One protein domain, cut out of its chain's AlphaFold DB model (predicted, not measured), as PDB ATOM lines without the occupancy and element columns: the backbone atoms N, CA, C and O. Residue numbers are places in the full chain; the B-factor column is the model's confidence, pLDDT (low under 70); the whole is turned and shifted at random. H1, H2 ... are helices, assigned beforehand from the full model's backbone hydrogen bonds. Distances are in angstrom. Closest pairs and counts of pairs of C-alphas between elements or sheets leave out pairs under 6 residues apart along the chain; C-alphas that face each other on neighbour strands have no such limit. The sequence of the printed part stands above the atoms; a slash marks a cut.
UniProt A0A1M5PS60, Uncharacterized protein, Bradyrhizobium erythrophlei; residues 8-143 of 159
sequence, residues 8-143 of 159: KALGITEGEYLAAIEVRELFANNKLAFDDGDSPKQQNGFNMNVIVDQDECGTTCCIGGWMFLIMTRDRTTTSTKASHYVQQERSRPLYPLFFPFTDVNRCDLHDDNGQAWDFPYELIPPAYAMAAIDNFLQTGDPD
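Overview. This is residues 8 to 143 of the 159 residues of an uncharacterized protein of Bradyrhizobium erythrophlei (UniProt A0A1M5PS60). The longest helix, H1, packs beside H5, with H2 across it, H3 beyond H2, and two long loops. 136 residues are printed, with five named helices holding under half: all helix. It is compact, with radius of gyration of the C-alphas 14.3 A and spans 43 by 35 by 27 A.

Arrangement. H1, residues 14 to 28, touches H5, residues 126 to 139, C-alphas 24 and 130 closest, 5.4 A. H2, residues 63 to 73, touches H1 at a steep tilt of 64 degrees. H3, residues 82 to 89, touches H2, about perpendicular. H4, residues 92 to 98, in a hairpin with H5, has 1 of 3 O i to N i+4 pairs and 3 of 4 O i to N i+3 within hydrogen-bond range.

Along the chain. H1 runs 21.1 A from C-alpha 14 (166.672, 136.029, 181.383); H5 runs 19.9 A to C-alpha 139 (177.788, 123.652, 181.060).

Size, cuts and confidence. The printed part has no cut; links H1 to H2 and H4 to H5 are long; pLDDT is under 70 at residues 37 to 42 and 52 to 60.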
ATOM      1  N   LYS A   8     168.337 130.257 185.016       97.88
ATOM      2  CA  LYS A   8     168.453 130.040 186.469       97.88
ATOM      3  C   LYS A   8     169.590 129.091 186.830       97.88
ATOM      4  O   LYS A   8     170.280 129.336 187.810       97.88
ATOM      5  N   ALA A   9     169.775 128.023 186.054       97.38
ATOM      6  CA  ALA A   9     170.859 127.065 186.265       97.38
ATOM      7  C   ALA A   9     172.232 127.688 185.965       97.38
ATOM      8  O   ALA A   9     173.196 127.395 186.661       97.38
ATOM      9  N   LEU A  10     172.292 128.595 184.986       97.25
ATOM     10  CA  LEU A  10     173.492 129.364 184.642       97.25
ATOM     11  C   LEU A  10     173.779 130.525 185.607       97.25
ATOM     12  O   LEU A  10     174.858 131.104 185.559       97.25
ATOM     13  N   GLY A  11     172.825 130.902 186.466       97.88
ATOM     14  CA  GLY A  11     172.976 132.043 187.373       97.88
ATOM     15  C   GLY A  11     173.036 133.397 186.658       97.88
ATOM     16  O   GLY A  11     173.725 134.301 187.132       97.88
ATOM     17  N   ILE A  12     172.335 133.537 185.528       98.38
ATOM     18  CA  ILE A  12     172.257 134.774 184.737       98.38
ATOM     19  C   ILE A  12     170.813 135.273 184.617       98.38
ATOM     20  O   ILE A  12     169.844 134.548 184.882       98.38
ATOM     21  N   THR A  13     170.650 136.530 184.208       98.19
ATOM     22  CA  THR A  13     169.317 137.084 183.945       98.19
ATOM     23  C   THR A  13     168.695 136.453 182.695       98.19
ATOM     24  O   THR A  13     169.387 135.944 181.814       98.19
ATOM     25  N   GLU A  14     167.366 136.494 182.592       98.12
ATOM     26  CA  GLU A  14     166.672 136.029 181.383       98.12
ATOM     27  C   GLU A  14     167.085 136.842 180.143       98.12
ATOM     28  O   GLU A  14     167.303 136.265 179.082       98.12
ATOM     29  N   GLY A  15     167.275 138.160 180.290       98.25
ATOM     30  CA  GLY A  15     167.741 139.030 179.206       98.25
ATOM     31  C   GLY A  15     169.115 138.630 178.674       98.25
ATOM     32  O   GLY A  15     169.299 138.526 177.466       98.25
ATOM     33  N   GLU A  16     170.059 138.326 179.564       98.50
ATOM     34  CA  GLU A  16     171.389 137.845 179.177       98.50
ATOM     35  C   GLU A  16     171.341 136.473 178.512       98.50
ATOM     36  O   GLU A  16     172.046 136.233 177.536       98.50
ATOM     37  N   TYR A  17     170.493 135.575 179.010       98.56
ATOM     38  CA  TYR A  17     170.312 134.258 178.410       98.56
ATOM     39  C   TYR A  17     169.780 134.352 176.974       98.56
ATOM     40  O   TYR A  17     170.333 133.735 176.063       98.56
ATOM     41  N   LEU A  18     168.734 135.156 176.758       98.25
ATOM     42  CA  LEU A  18     168.165 135.383 175.429       98.25
ATOM     43  C   LEU A  18     169.164 136.081 174.501       98.25
ATOM     44  O   LEU A  18     169.310 135.674 173.350       98.25
ATOM     45  N   ALA A  19     169.904 137.066 175.013       98.06
ATOM     46  CA  ALA A  19     170.935 137.751 174.248       98.06
ATOM     47  C   ALA A  19     172.074 136.808 173.839       98.06
ATOM     48  O   ALA A  19     172.479 136.827 172.682       98.06
ATOM     49  N   ALA A  20     172.552 135.936 174.733       97.81
ATOM     50  CA  ALA A  20     173.576 134.945 174.402       97.81
ATOM     51  C   ALA A  20     173.105 133.981 173.297       97.81
ATOM     52  O   ALA A  20     173.847 133.716 172.349       97.81
ATOM     53  N   ILE A  21     171.854 133.507 173.370       97.62
ATOM     54  CA  ILE A  21     171.252 132.684 172.309       97.62
ATOM     55  C   ILE A  21     171.216 133.444 170.987       97.62
ATOM     56  O   ILE A  21     171.583 132.890 169.955       97.62
ATOM     57  N   GLU A  22     170.784 134.701 170.996       97.12
ATOM     58  CA  GLU A  22     170.691 135.478 169.768       97.12
ATOM     59  C   GLU A  22     172.069 135.775 169.164       97.12
ATOM     60  O   GLU A  22     172.237 135.596 167.961       97.12
ATOM     61  N   VAL A  23     173.081 136.129 169.965       95.75
ATOM     62  CA  VAL A  23     174.464 136.286 169.475       95.75
ATOM     63  C   VAL A  23     174.956 134.997 168.814       95.75
ATOM     64  O   VAL A  23     175.516 135.032 167.716       95.75
ATOM     65  N   ARG A  24     174.678 133.844 169.428       95.75
ATOM     66  CA  ARG A  24     174.978 132.533 168.846       95.75
ATOM     67  C   ARG A  24     174.276 132.321 167.505       95.75
ATOM     68  O   ARG A  24     174.902 131.841 166.562       95.75
ATOM     69  N   GLU A  25     173.002 132.690 167.385       95.06
ATOM     70  CA  GLU A  25     172.268 132.600 166.115       95.06
ATOM     71  C   GLU A  25     172.792 133.586 165.060       95.06
ATOM     72  O   GLU A  25     172.818 133.255 163.873       95.06
ATOM     73  N   LEU A  26     173.262 134.771 165.455       92.75
ATOM     74  CA  LEU A  26     173.909 135.703 164.533       92.75
ATOM     75  C   LEU A  26     175.207 135.108 163.964       92.75
ATOM     76  O   LEU A  26     175.441 135.224 162.758       92.75
ATOM     77  N   PHE A  27     176.005 134.410 164.777       91.88
ATOM     78  CA  PHE A  27     177.164 133.661 164.284       91.88
ATOM     79  C   PHE A  27     176.763 132.507 163.363       91.88
ATOM     80  O   PHE A  27     177.269 132.415 162.245       91.88
ATOM     81  N   ALA A  28     175.809 131.671 163.782       91.69
ATOM     82  CA  ALA A  28     175.370 130.509 163.007       91.69
ATOM     83  C   ALA A  28     174.824 130.886 161.617       91.69
ATOM     84  O   ALA A  28     174.974 130.132 160.656       91.69
ATOM     85  N   ASN A  29     174.222 132.072 161.497       90.56
ATOM     86  CA  ASN A  29     173.670 132.592 160.248       90.56
ATOM     87  C   ASN A  29     174.646 133.487 159.458       90.56
ATOM     88  O   ASN A  29     174.214 134.168 158.522       90.56
ATOM     89  N   ASN A  30     175.936 133.512 159.825       86.25
ATOM     90  CA  ASN A  30     176.975 134.366 159.229       86.25
ATOM     91  C   ASN A  30     176.577 135.853 159.179       86.25
ATOM     92  O   ASN A  30     176.875 136.568 158.220       86.25
ATOM     93  N   LYS A  31     175.833 136.316 160.188       84.88
ATOM     94  CA  LYS A  31     175.412 137.716 160.306       84.88
ATOM     95  C   LYS A  31     176.475 138.582 160.952       84.88
ATOM     96  O   LYS A  31     176.465 139.775 160.684       84.88
ATOM     97  N   LEU A  32     177.388 137.994 161.721       81.50
ATOM     98  CA  LEU A  32     178.587 138.652 162.229       81.50
ATOM     99  C   LEU A  32     179.794 138.198 161.417       81.50
ATOM    100  O   LEU A  32     179.983 137.001 161.201       81.50
ATOM    101  N   ALA A  33     180.591 139.157 160.970       81.75
ATOM    102  CA  ALA A  33     181.834 138.904 160.263       81.75
ATOM    103  C   ALA A  33     182.997 139.331 161.154       81.75
ATOM    104  O   ALA A  33     182.927 140.363 161.821       81.75
ATOM    105  N   PHE A  34     184.048 138.514 161.173       81.81
ATOM    106  CA  PHE A  34     185.284 138.862 161.860       81.81
ATOM    107  C   PHE A  34     185.806 140.199 161.331       81.81
ATOM    108  O   PHE A  34     185.781 140.431 160.120       81.81
ATOM    109  N   ASP A  35     186.230 141.063 162.239       79.81
ATOM    110  CA  ASP A  35     186.811 142.363 161.930       79.81
ATOM    111  C   ASP A  35     188.136 142.466 162.686       79.81
ATOM    112  O   ASP A  35     188.183 142.306 163.905       79.81
ATOM    113  N   ASP A  36     189.224 142.661 161.954       72.38
ATOM    114  CA  ASP A  36     190.585 142.744 162.486       72.38
ATOM    115  C   ASP A  36     190.906 144.112 163.116       72.38
ATOM    116  O   ASP A  36     191.974 144.278 163.700       72.38
ATOM    117  N   GLY A  37     189.969 145.064 163.073       64.44
ATOM    118  CA  GLY A  37     190.109 146.411 163.623       64.44
ATOM    119  C   GLY A  37     190.513 147.468 162.592       64.44
ATOM    120  O   GLY A  37     190.509 148.652 162.925       64.44
ATOM    121  N   ASP A  38     190.795 147.083 161.342       56.28
ATOM    122  CA  ASP A  38     191.237 148.008 160.287       56.28
ATOM    123  C   ASP A  38     190.071 148.634 159.490       56.28
ATOM    124  O   ASP A  38     190.273 149.539 158.670       56.28
ATOM    125  N   SER A  39     188.827 148.198 159.733       54.41
ATOM    126  CA  SER A  39     187.643 148.638 158.988       54.41
ATOM    127  C   SER A  39     186.577 149.268 159.900       54.41
ATOM    128  O   SER A  39     185.590 148.626 160.256       54.41
ATOM    129  N   PRO A  40     186.660 150.578 160.204       52.22
ATOM    130  CA  PRO A  40     185.704 151.284 161.071       52.22
ATOM    131  C   PRO A  40     184.296 151.453 160.459       52.22
ATOM    132  O   PRO A  40     183.556 152.359 160.832       52.22
ATOM    133  N   LYS A  41     183.917 150.650 159.457       57.09
ATOM    134  CA  LYS A  41     182.622 150.724 158.760       57.09
ATOM    135  C   LYS A  41     181.851 149.406 158.754       57.09
ATOM    136  O   LYS A  41     180.773 149.356 158.150       57.09
ATOM    137  N   GLN A  42     182.359 148.348 159.383       66.06
ATOM    138  CA  GLN A  42     181.664 147.069 159.413       66.06
ATOM    139  C   GLN A  42     180.585 147.074 160.502       66.06
ATOM    140  O   GLN A  42     180.814 146.738 161.659       66.06
ATOM    141  N   GLN A  43     179.353 147.405 160.105       70.44
ATOM    142  CA  GLN A  43     178.184 147.429 161.002       70.44
ATOM    143  C   GLN A  43     177.897 146.085 161.697       70.44
ATOM    144  O   GLN A  43     177.121 146.036 162.646       70.44
ATOM    145  N   ASN A  44     178.482 144.994 161.204       77.19
ATOM    146  CA  ASN A  44     178.373 143.649 161.751       77.19
ATOM    147  C   ASN A  44     179.737 143.046 162.136       77.19
ATOM    148  O   ASN A  44     179.907 141.824 162.088       77.19
ATOM    149  N   GLY A  45     180.712 143.897 162.468       82.62
ATOM    150  CA  GLY A  45     182.048 143.487 162.883       82.62
ATOM    151  C   GLY A  45     182.041 142.742 164.221       82.62
ATOM    152  O   GLY A  45     181.305 143.082 165.155       82.62
ATOM    153  N   PHE A  46     182.886 141.724 164.328       87.06
ATOM    154  CA  PHE A  46     183.127 140.975 165.554       87.06
ATOM    155  C   PHE A  46     184.625 140.872 165.838       87.06
ATOM    156  O   PHE A  46     185.383 140.422 164.981       87.06
ATOM    157  N   ASN A  47     185.013 141.232 167.061       84.50
ATOM    158  CA  ASN A  47     186.365 141.071 167.588       84.50
ATOM    159  C   ASN A  47     186.299 141.013 169.119       84.50
ATOM    160  O   ASN A  47     185.628 141.844 169.734       84.50
ATOM    161  N   MET A  48     186.986 140.061 169.752       85.69
ATOM    162  CA  MET A  48     186.944 139.919 171.215       85.69
ATOM    163  C   MET A  48     187.721 141.004 171.972       85.69
ATOM    164  O   MET A  48     187.511 141.156 173.172       85.69
ATOM    165  N   ASN A  49     188.564 141.783 171.293       79.94
ATOM    166  CA  ASN A  49     189.360 142.861 171.880       79.94
ATOM    167  C   ASN A  49     188.641 144.229 171.885       79.94
ATOM    168  O   ASN A  49     189.091 145.164 172.543       79.94
ATOM    169  N   VAL A  50     187.518 144.376 171.170       71.38
ATOM    170  CA  VAL A  50     186.835 145.673 170.996       71.38
ATOM    171  C   VAL A  50     185.489 145.704 171.724       71.38
ATOM    172  O   VAL A  50     184.630 144.840 171.530       71.38
ATOM    173  N   ILE A  51     185.274 146.740 172.543       72.69
ATOM    174  CA  ILE A  51     183.976 147.065 173.151       72.69
ATOM    175  C   ILE A  51     183.495 148.401 172.575       72.69
ATOM    176  O   ILE A  51     184.284 149.332 172.462       72.69
ATOM    177  N   VAL A  52     182.204 148.516 172.253       67.50
ATOM    178  CA  VAL A  52     181.619 149.759 171.719       67.50
ATOM    179  C   VAL A  52     181.785 150.916 172.708       67.50
ATOM    180  O   VAL A  52     181.283 150.835 173.836       67.50
ATOM    181  N   ASP A  53     182.414 152.006 172.259       58.28
ATOM    182  CA  ASP A  53     182.321 153.326 172.892       58.28
ATOM    183  C   ASP A  53     181.312 154.213 172.140       58.28
ATOM    184  O   ASP A  53     181.100 154.064 170.937       58.28
ATOM    185  N   GLN A  54     180.634 155.106 172.866       43.12
ATOM    186  CA  GLN A  54     179.438 155.830 172.400       43.12
ATOM    187  C   GLN A  54     179.686 156.833 171.256       43.12
ATOM    188  O   GLN A  54     178.712 157.305 170.669       43.12
ATOM    189  N   ASP A  55     180.943 157.117 170.910       45.28
ATOM    190  CA  ASP A  55     181.305 158.151 169.932       45.28
ATOM    191  C   ASP A  55     181.819 157.599 168.583       45.28
ATOM    192  O   ASP A  55     182.044 158.369 167.650       45.28
ATOM    193  N   GLU A  56     181.932 156.272 168.419       43.72
ATOM    194  CA  GLU A  56     182.400 155.637 167.177       43.72
ATOM    195  C   GLU A  56     181.333 154.702 166.591       43.72
ATOM    196  O   GLU A  56     181.254 153.511 166.888       43.72
ATOM    197  N   CYS A  57     180.466 155.262 165.742       41.97
ATOM    198  CA  CYS A  57     179.430 154.528 165.015       41.97
ATOM    199  C   CYS A  57     180.034 153.907 163.739       41.97
ATOM    200  O   CYS A  57     180.189 154.566 162.707       41.97
ATOM    201  N   GLY A  58     180.381 152.620 163.830       46.44
ATOM    202  CA  GLY A  58     180.897 151.827 162.713       46.44
ATOM    203  C   GLY A  58     181.132 150.338 163.013       46.44
ATOM    204  O   GLY A  58     181.799 149.679 162.229       46.44
ATOM    205  N   THR A  59     180.630 149.822 164.142       55.41
ATOM    206  CA  THR A  59     181.522 149.258 165.169       55.41
ATOM    207  C   THR A  59     181.557 147.730 165.269       55.41
ATOM    208  O   THR A  59     180.554 147.061 165.520       55.41
ATOM    209  N   THR A  60     182.777 147.212 165.211       68.06
ATOM    210  CA  THR A  60     183.217 145.915 165.728       68.06
ATOM    211  C   THR A  60     182.912 145.752 167.218       68.06
ATOM    212  O   THR A  60     183.210 146.646 168.006       68.06
ATOM    213  N   CYS A  61     182.344 144.610 167.629       79.69
ATOM    214  CA  CYS A  61     182.016 144.334 169.038       79.69
ATOM    215  C   CYS A  61     182.418 142.917 169.477       79.69
ATOM    216  O   CYS A  61     182.260 141.964 168.712       79.69
ATOM    217  N   CYS A  62     182.821 142.749 170.738       89.94
ATOM    218  CA  CYS A  62     182.964 141.438 171.383       89.94
ATOM    219  C   CYS A  62     181.596 140.790 171.694       89.94
ATOM    220  O   CYS A  62     180.547 141.422 171.528       89.94
ATOM    221  N   ILE A  63     181.585 139.543 172.198       94.31
ATOM    222  CA  ILE A  63     180.346 138.835 172.600       94.31
ATOM    223  C   ILE A  63     179.517 139.695 173.562       94.31
ATOM    224  O   ILE A  63     178.326 139.912 173.339       94.31
ATOM    225  N   GLY A  64     180.155 140.236 174.603       93.81
ATOM    226  CA  GLY A  64     179.483 141.074 175.593       93.81
ATOM    227  C   GLY A  64     178.949 142.391 175.014       93.81
ATOM    228  O   GLY A  64     177.887 142.855 175.426       93.81
ATOM    229  N   GLY A  65     179.635 142.965 174.021       92.25
ATOM    230  CA  GLY A  65     179.159 144.138 173.286       92.25
ATOM    231  C   GLY A  65     177.901 143.834 172.468       92.25
ATOM    232  O   GLY A  65     176.918 144.566 172.561       92.25
ATOM    233  N   TRP A  66     177.882 142.715 171.743       92.94
ATOM    234  CA  TRP A  66     176.693 142.270 171.010       92.94
ATOM    235  C   TRP A  66     175.521 141.939 171.936       92.94
ATOM    236  O   TRP A  66     174.392 142.352 171.667       92.94
ATOM    237  N   MET A  67     175.783 141.272 173.064       95.69
ATOM    238  CA  MET A  67     174.760 141.026 174.082       95.69
ATOM    239  C   MET A  67     174.182 142.335 174.626       95.69
ATOM    240  O   MET A  67     172.965 142.465 174.723       95.69
ATOM    241  N   PHE A  68     175.025 143.334 174.906       94.50
ATOM    242  CA  PHE A  68     174.569 144.663 175.313       94.50
ATOM    243  C   PHE A  68     173.663 145.318 174.262       94.50
ATOM    244  O   PHE A  68     172.614 145.854 174.622       94.50
ATOM    245  N   LEU A  69     174.034 145.274 172.977       91.38
ATOM    246  CA  LEU A  69     173.229 145.857 171.896       91.38
ATOM    247  C   LEU A  69     171.841 145.205 171.813       91.38
ATOM    248  O   LEU A  69     170.833 145.910 171.733       91.38
ATOM    249  N   ILE A  70     171.779 143.875 171.904       94.62
ATOM    250  CA  ILE A  70     170.523 143.110 171.916       94.62
ATOM    251  C   ILE A  70     169.692 143.450 173.159       94.62
ATOM    252  O   ILE A  70     168.518 143.801 173.049       94.62
ATOM    253  N   MET A  71     170.302 143.442 174.344       96.31
ATOM    254  CA  MET A  71     169.608 143.768 175.592       96.31
ATOM    255  C   MET A  71     169.118 145.220 175.631       96.31
ATOM    256  O   MET A  71     168.081 145.511 176.226       96.31
ATOM    257  N   THR A  72     169.831 146.138 174.979       94.06
ATOM    258  CA  THR A  72     169.411 147.536 174.823       94.06
ATOM    259  C   THR A  72     168.199 147.636 173.902       94.06
ATOM    260  O   THR A  72     167.213 148.287 174.259       94.06
ATOM    261  N   ARG A  73     168.233 146.954 172.748       94.19
ATOM    262  CA  ARG A  73     167.096 146.857 171.817       94.19
ATOM    263  C   ARG A  73     165.845 146.334 172.527       94.19
ATOM    264  O   ARG A  73     164.770 146.915 172.370       94.19
ATOM    265  N   ASP A  74     166.008 145.298 173.345       96.94
ATOM    266  CA  ASP A  74     164.906 144.607 174.024       96.94
ATOM    267  C   ASP A  74     164.542 145.215 175.387       96.94
ATOM    268  O   ASP A  74     163.591 144.775 176.031       96.94
ATOM    269  N   ARG A  75     165.257 146.267 175.815       96.06
ATOM    270  CA  ARG A  75     165.055 146.980 177.090       96.06
ATOM    271  C   ARG A  75     165.172 146.073 178.319       96.06
ATOM    272  O   ARG A  75     164.447 146.243 179.297       96.06
ATOM    273  N   THR A  76     166.095 145.116 178.268       96.88
ATOM    274  CA  THR A  76     166.379 144.157 179.346       96.88
ATOM    275  C   THR A  76     167.642 144.499 180.140       96.88
ATOM    276  O   THR A  76     167.888 143.890 181.178       96.88
ATOM    277  N   THR A  77     168.419 145.497 179.702       94.25
ATOM    278  CA  THR A  77     169.540 146.077 180.460       94.25
ATOM    279  C   THR A  77     169.221 147.483 180.950       94.25
ATOM    280  O   THR A  77     168.549 148.254 180.266       94.25
ATOM    281  N   THR A  78     169.736 147.836 182.127       93.12
ATOM    282  CA  THR A  78     169.771 149.223 182.623       93.12
ATOM    283  C   THR A  78     171.089 149.922 182.308       93.12
ATOM    284  O   THR A  78     171.222 151.117 182.568       93.12
ATOM    285  N   SER A  79     172.070 149.186 181.780       91.44
ATOM    286  CA  SER A  79     173.373 149.740 181.444       91.44
ATOM    287  C   SER A  79     173.252 150.764 180.324       91.44
ATOM    288  O   SER A  79     172.534 150.554 179.349       91.44
ATOM    289  N   THR A  80     173.979 151.871 180.437       88.25
ATOM    290  CA  THR A  80     173.975 152.932 179.421       88.25
ATOM    291  C   THR A  80     175.106 152.780 178.406       88.25
ATOM    292  O   THR A  80     175.038 153.375 177.330       88.25
ATOM    293  N   LYS A  81     176.138 151.986 178.720       88.75
ATOM    294  CA  LYS A  81     177.337 151.793 177.891       88.75
ATOM    295  C   LYS A  81     177.725 150.319 177.829       88.75
ATOM    296  O   LYS A  81     177.787 149.664 178.866       88.75
ATOM    297  N   ALA A  82     178.100 149.841 176.641       88.88
ATOM    298  CA  ALA A  82     178.582 148.472 176.456       88.88
ATOM    299  C   ALA A  82     179.793 148.172 177.349       88.88
ATOM    300  O   ALA A  82     179.814 147.155 178.033       88.88
ATOM    301  N   SER A  83     180.764 149.088 177.415       88.12
ATOM    302  CA  SER A  83     181.935 148.964 178.294       88.12
ATOM    303  C   SER A  83     181.555 148.828 179.764       88.12
ATOM    304  O   SER A  83     182.122 147.994 180.465       88.12
ATOM    305  N   HIS A  84     180.552 149.572 180.230       90.06
ATOM    306  CA  HIS A  84     180.082 149.477 181.609       90.06
ATOM    307  C   HIS A  84     179.381 148.140 181.885       90.06
ATOM    308  O   HIS A  84     179.711 147.469 182.864       90.06
ATOM    309  N   TYR A  85     178.504 147.695 180.980       93.38
ATOM    310  CA  TYR A  85     177.874 146.377 181.057       93.38
ATOM    311  C   TYR A  85     178.913 145.248 181.108       93.38
ATOM    312  O   TYR A  85     178.949 144.461 182.061       93.38
ATOM    313  N   VAL A  86     179.801 145.214 180.112       92.25
ATOM    314  CA  VAL A  86     180.821 144.175 179.948       92.25
ATOM    315  C   VAL A  86     181.799 144.167 181.111       92.25
ATOM    316  O   VAL A  86     182.227 143.092 181.502       92.25
ATOM    317  N   GLN A  87     182.147 145.316 181.694       89.12
ATOM    318  CA  GLN A  87     183.143 145.381 182.767       89.12
ATOM    319  C   GLN A  87     182.540 145.239 184.168       89.12
ATOM    320  O   GLN A  87     183.183 144.641 185.040       89.12
ATOM    321  N   GLN A  88     181.309 145.704 184.401       90.25
ATOM    322  CA  GLN A  88     180.799 145.922 185.761       90.25
ATOM    323  C   GLN A  88     179.404 145.345 186.036       90.25
ATOM    324  O   GLN A  88     179.197 144.842 187.137       90.25
ATOM    325  N   GLU A  89     178.473 145.372 185.078       94.69
ATOM    326  CA  GLU A  89     177.045 145.115 185.372       94.69
ATOM    327  C   GLU A  89     176.510 143.756 184.888       94.69
ATOM    328  O   GLU A  89     175.397 143.382 185.252       94.69
ATOM    329  N   ARG A  90     177.283 142.996 184.102       95.12
ATOM    330  CA  ARG A  90     176.931 141.612 183.731       95.12
ATOM    331  C   ARG A  90     176.775 140.695 184.948       95.12
ATOM    332  O   ARG A  90     177.466 140.857 185.959       95.12
ATOM    333  N   SER A  91     175.985 139.636 184.796       97.69
ATOM    334  CA  SER A  91     175.981 138.518 185.740       97.69
ATOM    335  C   SER A  91     177.365 137.873 185.840       97.69
ATOM    336  O   SER A  91     178.009 137.591 184.829       97.69
ATOM    337  N   ARG A  92     177.823 137.593 187.067       96.94
ATOM    338  CA  ARG A  92     179.173 137.062 187.342       96.94
ATOM    339  C   ARG A  92     179.558 135.831 186.496       96.94
ATOM    340  O   ARG A  92     180.689 135.824 186.015       96.94
ATOM    341  N   PRO A  93     178.675 134.838 186.258       97.62
ATOM    342  CA  PRO A  93     179.004 133.683 185.417       97.62
ATOM    343  C   PRO A  93     179.345 134.017 183.959       97.62
ATOM    344  O   PRO A  93     179.996 133.216 183.305       97.62
ATOM    345  N   LEU A  94     178.973 135.194 183.442       97.50
ATOM    346  CA  LEU A  94     179.339 135.621 182.084       97.50
ATOM    347  C   LEU A  94     180.774 136.142 181.983       97.50
ATOM    348  O   LEU A  94     181.248 136.379 180.874       97.50
ATOM    349  N   TYR A  95     181.470 136.356 183.106       95.56
ATOM    350  CA  TYR A  95     182.834 136.884 183.082       95.56
ATOM    351  C   TYR A  95     183.766 136.044 182.192       95.56
ATOM    352  O   TYR A  95     184.299 136.618 181.245       95.56
ATOM    353  N   PRO A  96     183.882 134.715 182.371       95.81
ATOM    354  CA  PRO A  96     184.742 133.886 181.524       95.81
ATOM    355  C   PRO A  96     184.343 133.918 180.048       95.81
ATOM    356  O   PRO A  96     185.187 133.804 179.168       95.81
ATOM    357  N   LEU A  97     183.050 134.089 179.744       96.44
ATOM    358  CA  LEU A  97     182.577 134.170 178.363       96.44
ATOM    359  C   LEU A  97     183.034 135.469 177.681       96.44
ATOM    360  O   LEU A  97     183.279 135.477 176.480       96.44
ATOM    361  N   PHE A  98     183.143 136.573 178.423       94.38
ATOM    362  CA  PHE A  98     183.547 137.869 177.863       94.38
ATOM    363  C   PHE A  98     185.060 138.087 177.900       94.38
ATOM    364  O   PHE A  98     185.570 138.882 177.115       94.38
ATOM    365  N   PHE A  99     185.758 137.388 178.795       92.50
ATOM    366  CA  PHE A  99     187.192 137.507 179.028       92.50
ATOM    367  C   PHE A  99     187.830 136.112 178.909       92.50
ATOM    368  O   PHE A  99     187.946 135.404 179.913       92.50
ATOM    369  N   PRO A 100     188.187 135.676 177.684       92.56
ATOM    370  CA  PRO A 100     188.849 134.398 177.453       92.56
ATOM    371  C   PRO A 100     190.023 134.126 178.397       92.56
ATOM    372  O   PRO A 100     190.769 135.035 178.753       92.56
ATOM    373  N   PHE A 101     190.200 132.859 178.773       93.06
ATOM    374  CA  PHE A 101     191.293 132.399 179.647       93.06
ATOM    375  C   PHE A 101     191.263 132.949 181.076       93.06
ATOM    376  O   PHE A 101     192.269 132.900 181.775       93.06
ATOM    377  N   THR A 102     190.101 133.408 181.543       92.88
ATOM    378  CA  THR A 102     189.895 133.812 182.939       92.88
ATOM    379  C   THR A 102     188.722 133.067 183.571       92.88
ATOM    380  O   THR A 102     187.773 132.683 182.886       92.88
ATOM    381  N   ASP A 103     188.771 132.857 184.885       93.12
ATOM    382  CA  ASP A 103     187.676 132.253 185.644       93.12
ATOM    383  C   ASP A 103     186.637 133.292 186.132       93.12
ATOM    384  O   ASP A 103     186.768 134.509 185.969       93.12
ATOM    385  N   VAL A 104     185.571 132.821 186.789       93.50
ATOM    386  CA  VAL A 104     184.508 133.681 187.361       93.50
ATOM    387  C   VAL A 104     184.986 134.595 188.502       93.50
ATOM    388  O   VAL A 104     184.226 135.448 188.981       93.50
ATOM    389  N   ASN A 105     186.209 134.386 188.990       92.62
ATOM    390  CA  ASN A 105     186.888 135.185 190.005       92.62
ATOM    391  C   ASN A 105     187.895 136.165 189.395       92.62
ATOM    392  O   ASN A 105     188.487 136.938 190.148       92.62
ATOM    393  N   ARG A 106     188.004 136.212 188.057       91.44
ATOM    394  CA  ARG A 106     188.947 137.052 187.306       91.44
ATOM    395  C   ARG A 106     190.405 136.624 187.485       91.44
ATOM    396  O   ARG A 106     191.300 137.463 187.437       91.44
ATOM    397  N   CYS A 107     190.629 135.342 187.746       92.56
ATOM    398  CA  CYS A 107     191.951 134.741 187.793       92.56
ATOM    399  C   CYS A 107     192.278 134.099 186.446       92.56
ATOM    400  O   CYS A 107     191.407 133.482 185.833       92.56
ATOM    401  N   ASP A 108     193.533 134.216 186.019       92.75
ATOM    402  CA  ASP A 108     194.006 133.588 184.788       92.75
ATOM    403  C   ASP A 108     193.942 132.061 184.907       92.75
ATOM    404  O   ASP A 108     194.314 131.465 185.927       92.75
ATOM    405  N   LEU A 109     193.459 131.419 183.848       90.94
ATOM    406  CA  LEU A 109     193.491 129.974 183.705       90.94
ATOM    407  C   LEU A 109     194.903 129.548 183.303       90.94
ATOM    408  O   LEU A 109     195.534 130.173 182.452       90.94
ATOM    409  N   HIS A 110     195.371 128.458 183.897       91.19
ATOM    410  CA  HIS A 110     196.693 127.902 183.635       91.19
ATOM    411  C   HIS A 110     196.564 126.488 183.059       91.19
ATOM    412  O   HIS A 110     195.566 125.803 183.301       91.19
ATOM    413  N   ASP A 111     197.558 126.078 182.279       88.94
ATOM    414  CA  ASP A 111     197.733 124.708 181.811       88.94
ATOM    415  C   ASP A 111     198.269 123.794 182.934       88.94
ATOM    416  O   ASP A 111     198.547 124.236 184.055       88.94
ATOM    417  N   ASP A 112     198.445 122.506 182.630       87.00
ATOM    418  CA  ASP A 112     198.960 121.518 183.592       87.00
ATOM    419  C   ASP A 112     200.395 121.818 184.077       87.00
ATOM    420  O   ASP A 112     200.814 121.316 185.123       87.00
ATOM    421  N   ASN A 113     201.149 122.652 183.352       86.44
ATOM    422  CA  ASN A 113     202.500 123.078 183.716       86.44
ATOM    423  C   ASN A 113     202.501 124.358 184.571       86.44
ATOM    424  O   ASN A 113     203.567 124.844 184.955       86.44
ATOM    425  N   GLY A 114     201.325 124.911 184.879       87.00
ATOM    426  CA  GLY A 114     201.186 126.172 185.598       87.00
ATOM    427  C   GLY A 114     201.526 127.394 184.744       87.00
ATOM    428  O   GLY A 114     201.823 128.449 185.302       87.00
ATOM    429  N   GLN A 115     201.500 127.275 183.415       88.75
ATOM    430  CA  GLN A 115     201.637 128.393 182.488       88.75
ATOM    431  C   GLN A 115     200.253 128.945 182.141       88.75
ATOM    432  O   GLN A 115     199.338 128.189 181.827       88.75
ATOM    433  N   ALA A 116     200.084 130.268 182.192       87.88
ATOM    434  CA  ALA A 116     198.829 130.898 181.795       87.88
ATOM    435  C   ALA A 116     198.516 130.596 180.322       87.88
ATOM    436  O   ALA A 116     199.408 130.656 179.466       87.88
ATOM    437  N   TRP A 117     197.254 130.292 180.025       86.56
ATOM    438  CA  TRP A 117     196.804 130.203 178.642       86.56
ATOM    439  C   TRP A 117     196.898 131.580 177.987       86.56
ATOM    440  O   TRP A 117     196.346 132.552 178.496       86.56
ATOM    441  N   ASP A 118     197.573 131.647 176.843       78.38
ATOM    442  CA  ASP A 118     197.752 132.879 176.083       78.38
ATOM    443  C   ASP A 118     197.343 132.641 174.625       78.38
ATOM    444  O   ASP A 118     197.928 131.820 173.913       78.38
ATOM    445  N   PHE A 119     196.287 133.328 174.196       84.81
ATOM    446  CA  PHE A 119     195.862 133.397 172.804       84.81
ATOM    447  C   PHE A 119     195.334 134.812 172.539       84.81
ATOM    448  O   PHE A 119     194.453 135.269 173.277       84.81
ATOM    449  N   PRO A 120     195.815 135.501 171.490       86.50
ATOM    450  CA  PRO A 120     195.416 136.880 171.227       86.50
ATOM    451  C   PRO A 120     193.907 137.001 170.991       86.50
ATOM    452  O   PRO A 120     193.345 136.333 170.119       86.50
ATOM    453  N   TYR A 121     193.237 137.852 171.772       85.31
ATOM    454  CA  TYR A 121     191.777 138.002 171.738       85.31
ATOM    455  C   TYR A 121     191.293 138.424 170.351       85.31
ATOM    456  O   TYR A 121     190.289 137.926 169.844       85.31
ATOM    457  N   GLU A 122     192.033 139.325 169.718       81.81
ATOM    458  CA  GLU A 122     191.750 139.830 168.389       81.81
ATOM    459  C   GLU A 122     191.790 138.748 167.318       81.81
ATOM    460  O   GLU A 122     191.184 138.960 166.285       81.81
ATOM    461  N   LEU A 123     192.430 137.596 167.555       88.12
ATOM    462  CA  LEU A 123     192.496 136.481 166.609       88.12
ATOM    463  C   LEU A 123     191.379 135.450 166.802       88.12
ATOM    464  O   LEU A 123     191.363 134.444 166.095       88.12
ATOM    465  N   ILE A 124     190.454 135.657 167.746       89.88
ATOM    466  CA  ILE A 124     189.333 134.739 167.987       89.88
ATOM    467  C   ILE A 124     188.292 134.909 166.866       89.88
ATOM    468  O   ILE A 124     187.607 135.934 166.821       89.88
ATOM    469  N   PRO A 125     188.100 133.916 165.974       90.50
ATOM    470  CA  PRO A 125     187.108 134.009 164.914       90.50
ATOM    471  C   PRO A 125     185.673 133.809 165.447       90.50
ATOM    472  O   PRO A 125     185.469 133.168 166.483       90.50
ATOM    473  N   PRO A 126     184.647 134.233 164.683       91.31
ATOM    474  CA  PRO A 126     183.234 133.993 164.983       91.31
ATOM    475  C   PRO A 126     182.891 132.537 165.319       91.31
ATOM    476  O   PRO A 126     182.077 132.276 166.199       91.31
ATOM    477  N   ALA A 127     183.528 131.574 164.645       93.00
ATOM    478  CA  ALA A 127     183.299 130.152 164.894       93.00
ATOM    479  C   ALA A 127     183.715 129.726 166.312       93.00
ATOM    480  O   ALA A 127     183.024 128.924 166.937       93.00
ATOM    481  N   TYR A 128     184.812 130.284 166.834       95.31
ATOM    482  CA  TYR A 128     185.289 129.999 168.187       95.31
ATOM    483  C   TYR A 128     184.370 130.660 169.212       95.31
ATOM    484  O   TYR A 128     183.897 130.005 170.134       95.31
ATOM    485  N   ALA A 129     184.001 131.922 168.987       94.88
ATOM    486  CA  ALA A 129     183.030 132.620 169.824       94.88
ATOM    487  C   ALA A 129     181.683 131.881 169.910       94.88
ATOM    488  O   ALA A 129     181.121 131.735 170.993       94.88
ATOM    489  N   MET A 130     181.188 131.353 168.787       96.12
ATOM    490  CA  MET A 130     179.976 130.536 168.753       96.12
ATOM    491  C   MET A 130     180.121 129.256 169.585       96.12
ATOM    492  O   MET A 130     179.219 128.941 170.358       96.12
ATOM    493  N   ALA A 131     181.243 128.541 169.456       97.00
ATOM    494  CA  ALA A 131     181.508 127.329 170.230       97.00
ATOM    495  C   ALA A 131     181.597 127.617 171.739       97.00
ATOM    496  O   ALA A 131     181.000 126.890 172.528       97.00
ATOM    497  N   ALA A 132     182.243 128.718 172.134       97.44
ATOM    498  CA  ALA A 132     182.309 129.156 173.527       97.44
ATOM    499  C   ALA A 132     180.921 129.490 174.102       97.44
ATOM    500  O   ALA A 132     180.614 129.129 175.239       97.44
ATOM    501  N   ILE A 133     180.044 130.127 173.318       98.06
ATOM    502  CA  ILE A 133     178.653 130.360 173.735       98.06
ATOM    503  C   ILE A 133     177.893 129.033 173.854       98.06
ATOM    504  O   ILE A 133     177.176 128.832 174.833       98.06
ATOM    505  N   ASP A 134     178.039 128.124 172.885       97.88
ATOM    506  CA  ASP A 134     177.375 126.816 172.920       97.88
ATOM    507  C   ASP A 134     177.822 125.995 174.149       97.88
ATOM    508  O   ASP A 134     176.964 125.399 174.806       97.88
ATOM    509  N   ASN A 135     179.113 126.020 174.503       97.75
ATOM    510  CA  ASN A 135     179.648 125.408 175.723       97.75
ATOM    511  C   ASN A 135     179.056 126.060 176.976       97.75
ATOM    512  O   ASN A 135     178.434 125.375 177.787       97.75
ATOM    513  N   PHE A 136     179.129 127.390 177.085       98.19
ATOM    514  CA  PHE A 136     178.583 128.119 178.229       98.19
ATOM    515  C   PHE A 136     177.092 127.826 178.441       98.19
ATOM    516  O   PHE A 136     176.666 127.562 179.562       98.19
ATOM    517  N   LEU A 137     176.288 127.800 177.374       97.88
ATOM    518  CA  LEU A 137     174.858 127.490 177.461       97.88
ATOM    519  C   LEU A 137     174.574 126.038 177.883       97.88
ATOM    520  O   LEU A 137     173.472 125.757 178.353       97.88
ATOM    521  N   GLN A 138     175.517 125.112 177.709       97.25
ATOM    522  CA  GLN A 138     175.370 123.696 178.071       97.25
ATOM    523  C   GLN A 138     175.938 123.366 179.454       97.25
ATOM    524  O   GLN A 138     175.411 122.482 180.127       97.25
ATOM    525  N   THR A 139     177.004 124.044 179.877       96.62
ATOM    526  CA  THR A 139     177.788 123.652 181.060       96.62
ATOM    527  C   THR A 139     177.977 124.781 182.072       96.62
ATOM    528  O   THR A 139     178.303 124.511 183.225       96.62
ATOM    529  N   GLY A 140     177.759 126.035 181.673       96.56
ATOM    530  CA  GLY A 140     178.158 127.220 182.434       96.56
ATOM    531  C   GLY A 140     179.631 127.610 182.264       96.56
ATOM    532  O   GLY A 140     180.052 128.599 182.858       96.56
ATOM    533  N   ASP A 141     180.395 126.883 181.444       96.50
ATOM    534  CA  ASP A 141     181.810 127.131 181.156       96.50
ATOM    535  C   ASP A 141     182.022 127.277 179.637       96.50
ATOM    536  O   ASP A 141     181.647 126.368 178.894       96.50
ATOM    537  N   PRO A 142     182.580 128.396 179.139       96.75
ATOM    538  CA  PRO A 142     182.881 128.555 177.717       96.75
ATOM    539  C   PRO A 142     183.987 127.624 177.188       96.75
ATOM    540  O   PRO A 142     184.019 127.381 175.981       96.75
ATOM    541  N   ASP A 143     184.881 127.115 178.043       95.38
ATOM    542  CA  ASP A 143     186.025 126.268 177.663       95.38
ATOM    543  C   ASP A 143     186.863 126.863 176.508       95.38
ATOM    544  O   ASP A 143     187.108 126.252 175.462       95.38
TER     545      ASP A 143